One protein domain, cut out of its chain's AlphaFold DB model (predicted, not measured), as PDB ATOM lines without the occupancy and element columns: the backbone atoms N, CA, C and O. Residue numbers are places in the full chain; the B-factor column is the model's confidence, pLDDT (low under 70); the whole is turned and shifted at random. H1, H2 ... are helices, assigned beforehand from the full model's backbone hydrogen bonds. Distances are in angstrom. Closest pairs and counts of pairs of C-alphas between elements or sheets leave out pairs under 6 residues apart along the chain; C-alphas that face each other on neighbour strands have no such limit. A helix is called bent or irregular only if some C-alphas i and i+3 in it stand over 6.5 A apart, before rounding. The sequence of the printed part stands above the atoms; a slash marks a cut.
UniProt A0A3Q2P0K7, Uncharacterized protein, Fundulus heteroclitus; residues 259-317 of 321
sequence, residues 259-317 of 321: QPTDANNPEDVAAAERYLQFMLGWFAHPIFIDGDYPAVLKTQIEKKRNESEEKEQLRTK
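Overview. This is residues 259 to 317 of the 321 residues of an uncharacterized protein of Fundulus heteroclitus (UniProt A0A3Q2P0K7). Two long helices make a lopsided T: H1 is the crossbar, kinked in its second half, and H2 begins beside it and runs away as a straight arm whose residues 301 to 317 stick out free. The printed part has 59 residues with two named helices, H1 then H2, and no named strand; the class is all helix. It is loose, with a radius of gyration of the C-alphas of 15.0 A, and flat, spanning 44 by 33 by 13 A.

Arrangement. H1, residues 266 to 288, has a kink of 64 degrees near residue 281. It is neither bent nor irregular, but only just: C-alphas 282 and 285 are 6.3 A apart. H2, residues 295 to 317, touches H1 with residues 296 to 297 alone, and H1 touches it with residues 274 to 282 alone. Their closest C-alphas, those of Phe 278 and Leu 297, are 6.5 A apart. They run opposite ways at a steep tilt of 68 degrees, only just short of about perpendicular. Every O i to N i+4 pair is within hydrogen-bond range in H2, and 15 of 19 in H1.

Along the chain. H1 measures 27.2 A from C-alpha 266 at (133.726, 122.623, 122.004) to C-alpha 288. H2 measures 33.4 A and ends with C-alpha 317 at (99.757, 136.586, 128.232).

Size, cuts and confidence. The two C-alphas farthest apart, those of Phe 288 and Lys 317, are 46.2 A apart. The printed part has no cut, and the link from H1 to H2 is short. Residues 313 to 317 have pLDDT under 70.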
ATOM      1  N   GLN A 259     140.275 127.487 132.164       91.94
ATOM      2  CA  GLN A 259     140.491 126.251 131.414       91.94
ATOM      3  C   GLN A 259     139.137 125.581 131.165       91.94
ATOM      4  O   GLN A 259     138.246 125.701 132.009       91.94
ATOM      5  N   PRO A 260     138.956 124.894 130.024       93.56
ATOM      6  CA  PRO A 260     137.735 124.141 129.790       93.56
ATOM      7  C   PRO A 260     137.718 122.912 130.707       93.56
ATOM      8  O   PRO A 260     138.769 122.331 130.979       93.56
ATOM      9  N   THR A 261     136.535 122.497 131.160       94.38
ATOM     10  CA  THR A 261     136.389 121.259 131.943       94.38
ATOM     11  C   THR A 261     136.832 120.044 131.124       94.38
ATOM     12  O   THR A 261     137.625 119.239 131.607       94.38
ATOM     13  N   ASP A 262     136.375 119.945 129.871       91.31
ATOM     14  CA  ASP A 262     136.905 119.025 128.864       91.31
ATOM     15  C   ASP A 262     137.418 119.805 127.642       91.31
ATOM     16  O   ASP A 262     136.662 120.467 126.934       91.31
ATOM     17  N   ALA A 263     138.720 119.705 127.362       88.88
ATOM     18  CA  ALA A 263     139.352 120.368 126.221       88.88
ATOM     19  C   ALA A 263     138.909 119.813 124.854       88.88
ATOM     20  O   ALA A 263     139.116 120.474 123.837       88.88
ATOM     21  N   ASN A 264     138.303 118.623 124.814       88.56
ATOM     22  CA  ASN A 264     137.744 118.041 123.594       88.56
ATOM     23  C   ASN A 264     136.272 118.416 123.381       88.56
ATOM     24  O   ASN A 264     135.730 118.132 122.312       88.56
ATOM     25  N   ASN A 265     135.627 119.042 124.371       93.69
ATOM     26  CA  ASN A 265     134.259 119.526 124.268       93.69
ATOM     27  C   ASN A 265     134.249 120.986 123.767       93.69
ATOM     28  O   ASN A 265     134.640 121.892 124.510       93.69
ATOM     29  N   PRO A 266     133.754 121.265 122.544       92.50
ATOM     30  CA  PRO A 266     133.726 122.623 122.004       92.50
ATOM     31  C   PRO A 266     132.909 123.609 122.851       92.50
ATOM     32  O   PRO A 266     133.205 124.804 122.858       92.50
ATOM     33  N   GLU A 267     131.891 123.140 123.580       94.50
ATOM     34  CA  GLU A 267     131.071 124.008 124.431       94.50
ATOM     35  C   GLU A 267     131.840 124.511 125.656       94.50
ATOM     36  O   GLU A 267     131.720 125.691 126.007       94.50
ATOM     37  N   ASP A 268     132.667 123.651 126.259       95.31
ATOM     38  CA  ASP A 268     133.517 123.997 127.401       95.31
ATOM     39  C   ASP A 268     134.642 124.944 126.973       95.31
ATOM     40  O   ASP A 268     134.921 125.932 127.656       95.31
ATOM     41  N   VAL A 269     135.244 124.696 125.804       93.31
ATOM     42  CA  VAL A 269     136.243 125.590 125.194       93.31
ATOM     43  C   VAL A 269     135.639 126.973 124.951       93.31
ATOM     44  O   VAL A 269     136.192 127.980 125.398       93.31
ATOM     45  N   ALA A 270     134.458 127.030 124.331       93.00
ATOM     46  CA  ALA A 270     133.763 128.287 124.092       93.00
ATOM     47  C   ALA A 270     133.327 128.976 125.400       93.00
ATOM     48  O   ALA A 270     133.266 130.204 125.453       93.00
ATOM     49  N   ALA A 271     132.997 128.229 126.460       94.06
ATOM     50  CA  ALA A 271     132.658 128.793 127.768       94.06
ATOM     51  C   ALA A 271     133.866 129.445 128.450       94.06
ATOM     52  O   ALA A 271     133.742 130.565 128.951       94.06
ATOM     53  N   ALA A 272     135.026 128.790 128.418       94.88
ATOM     54  CA  ALA A 272     136.260 129.341 128.964       94.88
ATOM     55  C   ALA A 272     136.722 130.591 128.193       94.88
ATOM     56  O   ALA A 272     137.089 131.594 128.808       94.88
ATOM     57  N   GLU A 273     136.602 130.594 126.860       94.19
ATOM     58  CA  GLU A 273     136.854 131.803 126.071       94.19
ATOM     59  C   GLU A 273     135.890 132.935 126.446       94.19
ATOM     60  O   GLU A 273     136.328 134.061 126.690       94.19
ATOM     61  N   ARG A 274     134.580 132.653 126.535       94.56
ATOM     62  CA  ARG A 274     133.586 133.653 126.962       94.56
ATOM     63  C   ARG A 274     133.956 134.253 128.311       94.56
ATOM     64  O   ARG A 274     133.899 135.470 128.449       94.56
ATOM     65  N   TYR A 275     134.361 133.434 129.278       95.00
ATOM     66  CA  TYR A 275     134.789 133.922 130.587       95.00
ATOM     67  C   TYR A 275     135.940 134.934 130.468       95.00
ATOM     68  O   TYR A 275     135.832 136.045 130.984       95.00
ATOM     69  N   LEU A 276     136.994 134.611 129.711       95.06
ATOM     70  CA  LEU A 276     138.128 135.520 129.504       95.06
ATOM     71  C   LEU A 276     137.724 136.815 128.788       95.06
ATOM     72  O   LEU A 276     138.212 137.892 129.135       95.06
ATOM     73  N   GLN A 277     136.805 136.741 127.822       94.69
ATOM     74  CA  GLN A 277     136.283 137.930 127.145       94.69
ATOM     75  C   GLN A 277     135.466 138.821 128.091       94.69
ATOM     76  O   GLN A 277     135.556 140.042 128.004       94.69
ATOM     77  N   PHE A 278     134.713 138.237 129.023       93.00
ATOM     78  CA  PHE A 278     133.961 138.987 130.034       93.00
ATOM     79  C   PHE A 278     134.836 139.519 131.179       93.00
ATOM     80  O   PHE A 278     134.455 140.501 131.812       93.00
ATOM     81  N   MET A 279     135.991 138.907 131.452       93.56
ATOM     82  CA  MET A 279     136.891 139.345 132.521       93.56
ATOM     83  C   MET A 279     137.942 140.347 132.037       93.56
ATOM     84  O   MET A 279     138.013 141.467 132.537       93.56
ATOM     85  N   LEU A 280     138.728 139.966 131.028       96.19
ATOM     86  CA  LEU A 280     139.810 140.782 130.483       96.19
ATOM     87  C   LEU A 280     139.372 141.537 129.231       96.19
ATOM     88  O   LEU A 280     139.600 142.742 129.119       96.19
ATOM     89  N   GLY A 281     138.728 140.834 128.293       95.12
ATOM     90  CA  GLY A 281     138.331 141.390 126.996       95.12
ATOM     91  C   GLY A 281     137.445 142.628 127.127       95.12
ATOM     92  O   GLY A 281     137.609 143.577 126.367       95.12
ATOM     93  N   TRP A 282     136.579 142.667 128.139       94.75
ATOM     94  CA  TRP A 282     135.632 143.754 128.381       94.75
ATOM     95  C   TRP A 282     136.302 145.135 128.491       94.75
ATOM     96  O   TRP A 282     135.742 146.121 128.013       94.75
ATOM     97  N   PHE A 283     137.520 145.196 129.040       97.56
ATOM     98  CA  PHE A 283     138.335 146.416 129.084       97.56
ATOM     99  C   PHE A 283     139.487 146.408 128.074       97.56
ATOM    100  O   PHE A 283     139.834 147.459 127.542       97.56
ATOM    101  N   ALA A 284     140.090 145.251 127.792       97.38
ATOM    102  CA  ALA A 284     141.264 145.172 126.930       97.38
ATOM    103  C   ALA A 284     140.948 145.466 125.455       97.38
ATOM    104  O   ALA A 284     141.734 146.147 124.801       97.38
ATOM    105  N   HIS A 285     139.811 144.994 124.928       96.12
ATOM    106  CA  HIS A 285     139.448 145.207 123.520       96.12
ATOM    107  C   HIS A 285     139.261 146.691 123.171       96.12
ATOM    108  O   HIS A 285     139.951 147.164 122.259       96.12
ATOM    109  N   PRO A 286     138.449 147.457 123.933       97.69
ATOM    110  CA  PRO A 286     138.271 148.883 123.672       97.69
ATOM    111  C   PRO A 286     139.562 149.711 123.756       97.69
ATOM    112  O   PRO A 286     139.615 150.809 123.216       97.69
ATOM    113  N   ILE A 287     140.598 149.223 124.445       97.69
ATOM    114  CA  ILE A 287     141.841 149.975 124.668       97.69
ATOM    115  C   ILE A 287     142.943 149.565 123.688       97.69
ATOM    116  O   ILE A 287     143.665 150.420 123.182       97.69
ATOM    117  N   PHE A 288     143.103 148.265 123.429       96.94
ATOM    118  CA  PHE A 288     144.281 147.730 122.739       96.94
ATOM    119  C   PHE A 288     144.003 147.156 121.349       96.94
ATOM    120  O   PHE A 288     144.965 146.845 120.646       96.94
ATOM    121  N   ILE A 289     142.737 146.978 120.958       95.31
ATOM    122  CA  ILE A 289     142.381 146.307 119.703       95.31
ATOM    123  C   ILE A 289     141.789 147.293 118.695       95.31
ATOM    124  O   ILE A 289     142.481 147.689 117.759       95.31
ATOM    125  N   ASP A 290     140.530 147.686 118.868       94.56
ATOM    126  CA  ASP A 290     139.768 148.411 117.840       94.56
ATOM    127  C   ASP A 290     138.853 149.517 118.386       94.56
ATOM    128  O   ASP A 290     138.187 150.198 117.606       94.56
ATOM    129  N   GLY A 291     138.841 149.743 119.702       95.06
ATOM    130  CA  GLY A 291     138.000 150.774 120.314       95.06
ATOM    131  C   GLY A 291     136.577 150.324 120.645       95.06
ATOM    132  O   GLY A 291     135.808 151.126 121.171       95.06
ATOM    133  N   ASP A 292     136.216 149.065 120.378       96.19
ATOM    134  CA  ASP A 292     134.881 148.522 120.637       96.19
ATOM    135  C   ASP A 292     134.936 147.336 121.617       96.19
ATOM    136  O   ASP A 292     135.988 146.772 121.917       96.19
ATOM    137  N   TYR A 293     133.787 146.958 122.171       95.94
ATOM    138  CA  TYR A 293     133.664 145.788 123.030       95.94
ATOM    139  C   TYR A 293     133.795 144.480 122.235       95.94
ATOM    140  O   TYR A 293     133.379 144.422 121.071       95.94
ATOM    141  N   PRO A 294     134.258 143.381 122.871       93.56
ATOM    142  CA  PRO A 294     134.328 142.079 122.218       93.56
ATOM    143  C   PRO A 294     132.979 141.672 121.611       93.56
ATOM    144  O   PRO A 294     131.938 141.761 122.267       93.56
ATOM    145  N   ALA A 295     132.991 141.155 120.378       91.88
ATOM    146  CA  ALA A 295     131.776 140.698 119.695       91.88
ATOM    147  C   ALA A 295     130.996 139.671 120.533       91.88
ATOM    148  O   ALA A 295     129.777 139.761 120.660       91.88
ATOM    149  N   VAL A 296     131.720 138.762 121.188       90.62
ATOM    150  CA  VAL A 296     131.171 137.761 122.109       90.62
ATOM    151  C   VAL A 296     130.335 138.402 123.221       90.62
ATOM    152  O   VAL A 296     129.246 137.916 123.518       90.62
ATOM    153  N   LEU A 297     130.808 139.498 123.818       89.31
ATOM    154  CA  LEU A 297     130.096 140.196 124.887       89.31
ATOM    155  C   LEU A 297     128.801 140.823 124.358       89.31
ATOM    156  O   LEU A 297     127.734 140.593 124.928       89.31
ATOM    157  N   LYS A 298     128.870 141.520 123.217       91.06
ATOM    158  CA  LYS A 298     127.699 142.132 122.566       91.06
ATOM    159  C   LYS A 298     126.629 141.092 122.219       91.06
ATOM    160  O   LYS A 298     125.477 141.242 122.622       91.06
ATOM    161  N   THR A 299     127.016 139.989 121.577       91.38
ATOM    162  CA  THR A 299     126.088 138.910 121.202       91.38
ATOM    163  C   THR A 299     125.433 138.250 122.419       91.38
ATOM    164  O   THR A 299     124.243 137.937 122.382       91.38
ATOM    165  N   GLN A 300     126.168 138.038 123.517       87.94
ATOM    166  CA  GLN A 300     125.589 137.460 124.738       87.94
ATOM    167  C   GLN A 300     124.575 138.400 125.402       87.94
ATOM    168  O   GLN A 300     123.527 137.940 125.857       87.94
ATOM    169  N   ILE A 301     124.848 139.708 125.420       86.00
ATOM    170  CA  ILE A 301     123.917 140.714 125.952       86.00
ATOM    171  C   ILE A 301     122.649 140.776 125.100       86.00
ATOM    172  O   ILE A 301     121.548 140.725 125.645       86.00
ATOM    173  N   GLU A 302     122.784 140.822 123.774       87.06
ATOM    174  CA  GLU A 302     121.640 140.814 122.854       87.06
ATOM    175  C   GLU A 302     120.776 139.564 123.038       87.06
ATOM    176  O   GLU A 302     119.554 139.664 123.152       87.06
ATOM    177  N   LYS A 303     121.405 138.388 123.157       86.38
ATOM    178  CA  LYS A 303     120.697 137.134 123.430       86.38
ATOM    179  C   LYS A 303     119.919 137.205 124.749       86.38
ATOM    180  O   LYS A 303     118.742 136.854 124.784       86.38
ATOM    181  N   LYS A 304     120.546 137.698 125.823       82.25
ATOM    182  CA  LYS A 304     119.907 137.837 127.143       82.25
ATOM    183  C   LYS A 304     118.770 138.855 127.163       82.25
ATOM    184  O   LYS A 304     117.778 138.635 127.863       82.25
ATOM    185  N   ARG A 305     118.891 139.935 126.388       81.44
ATOM    186  CA  ARG A 305     117.822 140.921 126.211       81.44
ATOM    187  C   ARG A 305     116.604 140.271 125.556       81.44
ATOM    188  O   ARG A 305     115.520 140.326 126.126       81.44
ATOM    189  N   ASN A 306     116.804 139.578 124.437       82.88
ATOM    190  CA  ASN A 306     115.718 138.928 123.704       82.88
ATOM    191  C   ASN A 306     115.031 137.829 124.546       82.88
ATOM    192  O   ASN A 306     113.806 137.760 124.581       82.88
ATOM    193  N   GLU A 307     115.798 137.022 125.295       81.19
ATOM    194  CA  GLU A 307     115.249 136.022 126.234       81.19
ATOM    195  C   GLU A 307     114.377 136.663 127.332       81.19
ATOM    196  O   GLU A 307     113.389 136.075 127.778       81.19
ATOM    197  N   SER A 308     114.751 137.854 127.807       76.06
ATOM    198  CA  SER A 308     113.995 138.585 128.832       76.06
ATOM    199  C   SER A 308     112.698 139.170 128.274       76.06
ATOM    200  O   SER A 308     111.654 139.048 128.913       76.06
ATOM    201  N   GLU A 309     112.744 139.743 127.070       75.44
ATOM    202  CA  GLU A 309     111.565 140.267 126.369       75.44
ATOM    203  C   GLU A 309     110.537 139.164 126.083       75.44
ATOM    204  O   GLU A 309     109.344 139.349 126.321       75.44
ATOM    205  N   GLU A 310     110.989 137.985 125.647       70.00
ATOM    206  CA  GLU A 310     110.120 136.829 125.412       70.00
ATOM    207  C   GLU A 310     109.449 136.341 126.707       70.00
ATOM    208  O   GLU A 310     108.241 136.083 126.740       70.00
ATOM    209  N   LYS A 311     110.207 136.270 127.811       70.75
ATOM    210  CA  LYS A 311     109.668 135.905 129.133       70.75
ATOM    211  C   LYS A 311     108.635 136.906 129.638       70.75
ATOM    212  O   LYS A 311     107.637 136.484 130.222       70.75
ATOM    213  N   GLU A 312     108.857 138.199 129.424       71.25
ATOM    214  CA  GLU A 312     107.906 139.236 129.821       71.25
ATOM    215  C   GLU A 312     106.608 139.117 129.014       71.25
ATOM    216  O   GLU A 312     105.531 139.040 129.597       71.25
ATOM    217  N   GLN A 313     106.700 138.941 127.691       63.56
ATOM    218  CA  GLN A 313     105.532 138.728 126.828       63.56
ATOM    219  C   GLN A 313     104.721 137.476 127.213       63.56
ATOM    220  O   GLN A 313     103.488 137.497 127.174       63.56
ATOM    221  N   LEU A 314     105.387 136.378 127.590       61.34
ATOM    222  CA  LEU A 314     104.729 135.160 128.078       61.34
ATOM    223  C   LEU A 314     104.030 135.384 129.427       61.34
ATOM    224  O   LEU A 314     102.914 134.899 129.624       61.34
ATOM    225  N   ARG A 315     104.641 136.151 130.340       59.22
ATOM    226  CA  ARG A 315     104.021 136.534 131.619       59.22
ATOM    227  C   ARG A 315     102.789 137.402 131.417       59.22
ATOM    228  O   ARG A 315     101.775 137.127 132.055       59.22
ATOM    229  N   THR A 316     102.838 138.394 130.528       61.56
ATOM    230  CA  THR A 316     101.679 139.257 130.254       61.56
ATOM    231  C   THR A 316     100.512 138.445 129.695       61.56
ATOM    232  O   THR A 316      99.386 138.619 130.149       61.56
ATOM    233  N   LYS A 317     100.781 137.489 128.792       60.38
ATOM    234  CA  LYS A 317      99.757 136.586 128.232       60.38
ATOM    235  C   LYS A 317      99.101 135.691 129.290       60.38
ATOM    236  O   LYS A 317      97.899 135.469 129.218       60.38
TER     237      LYS A 317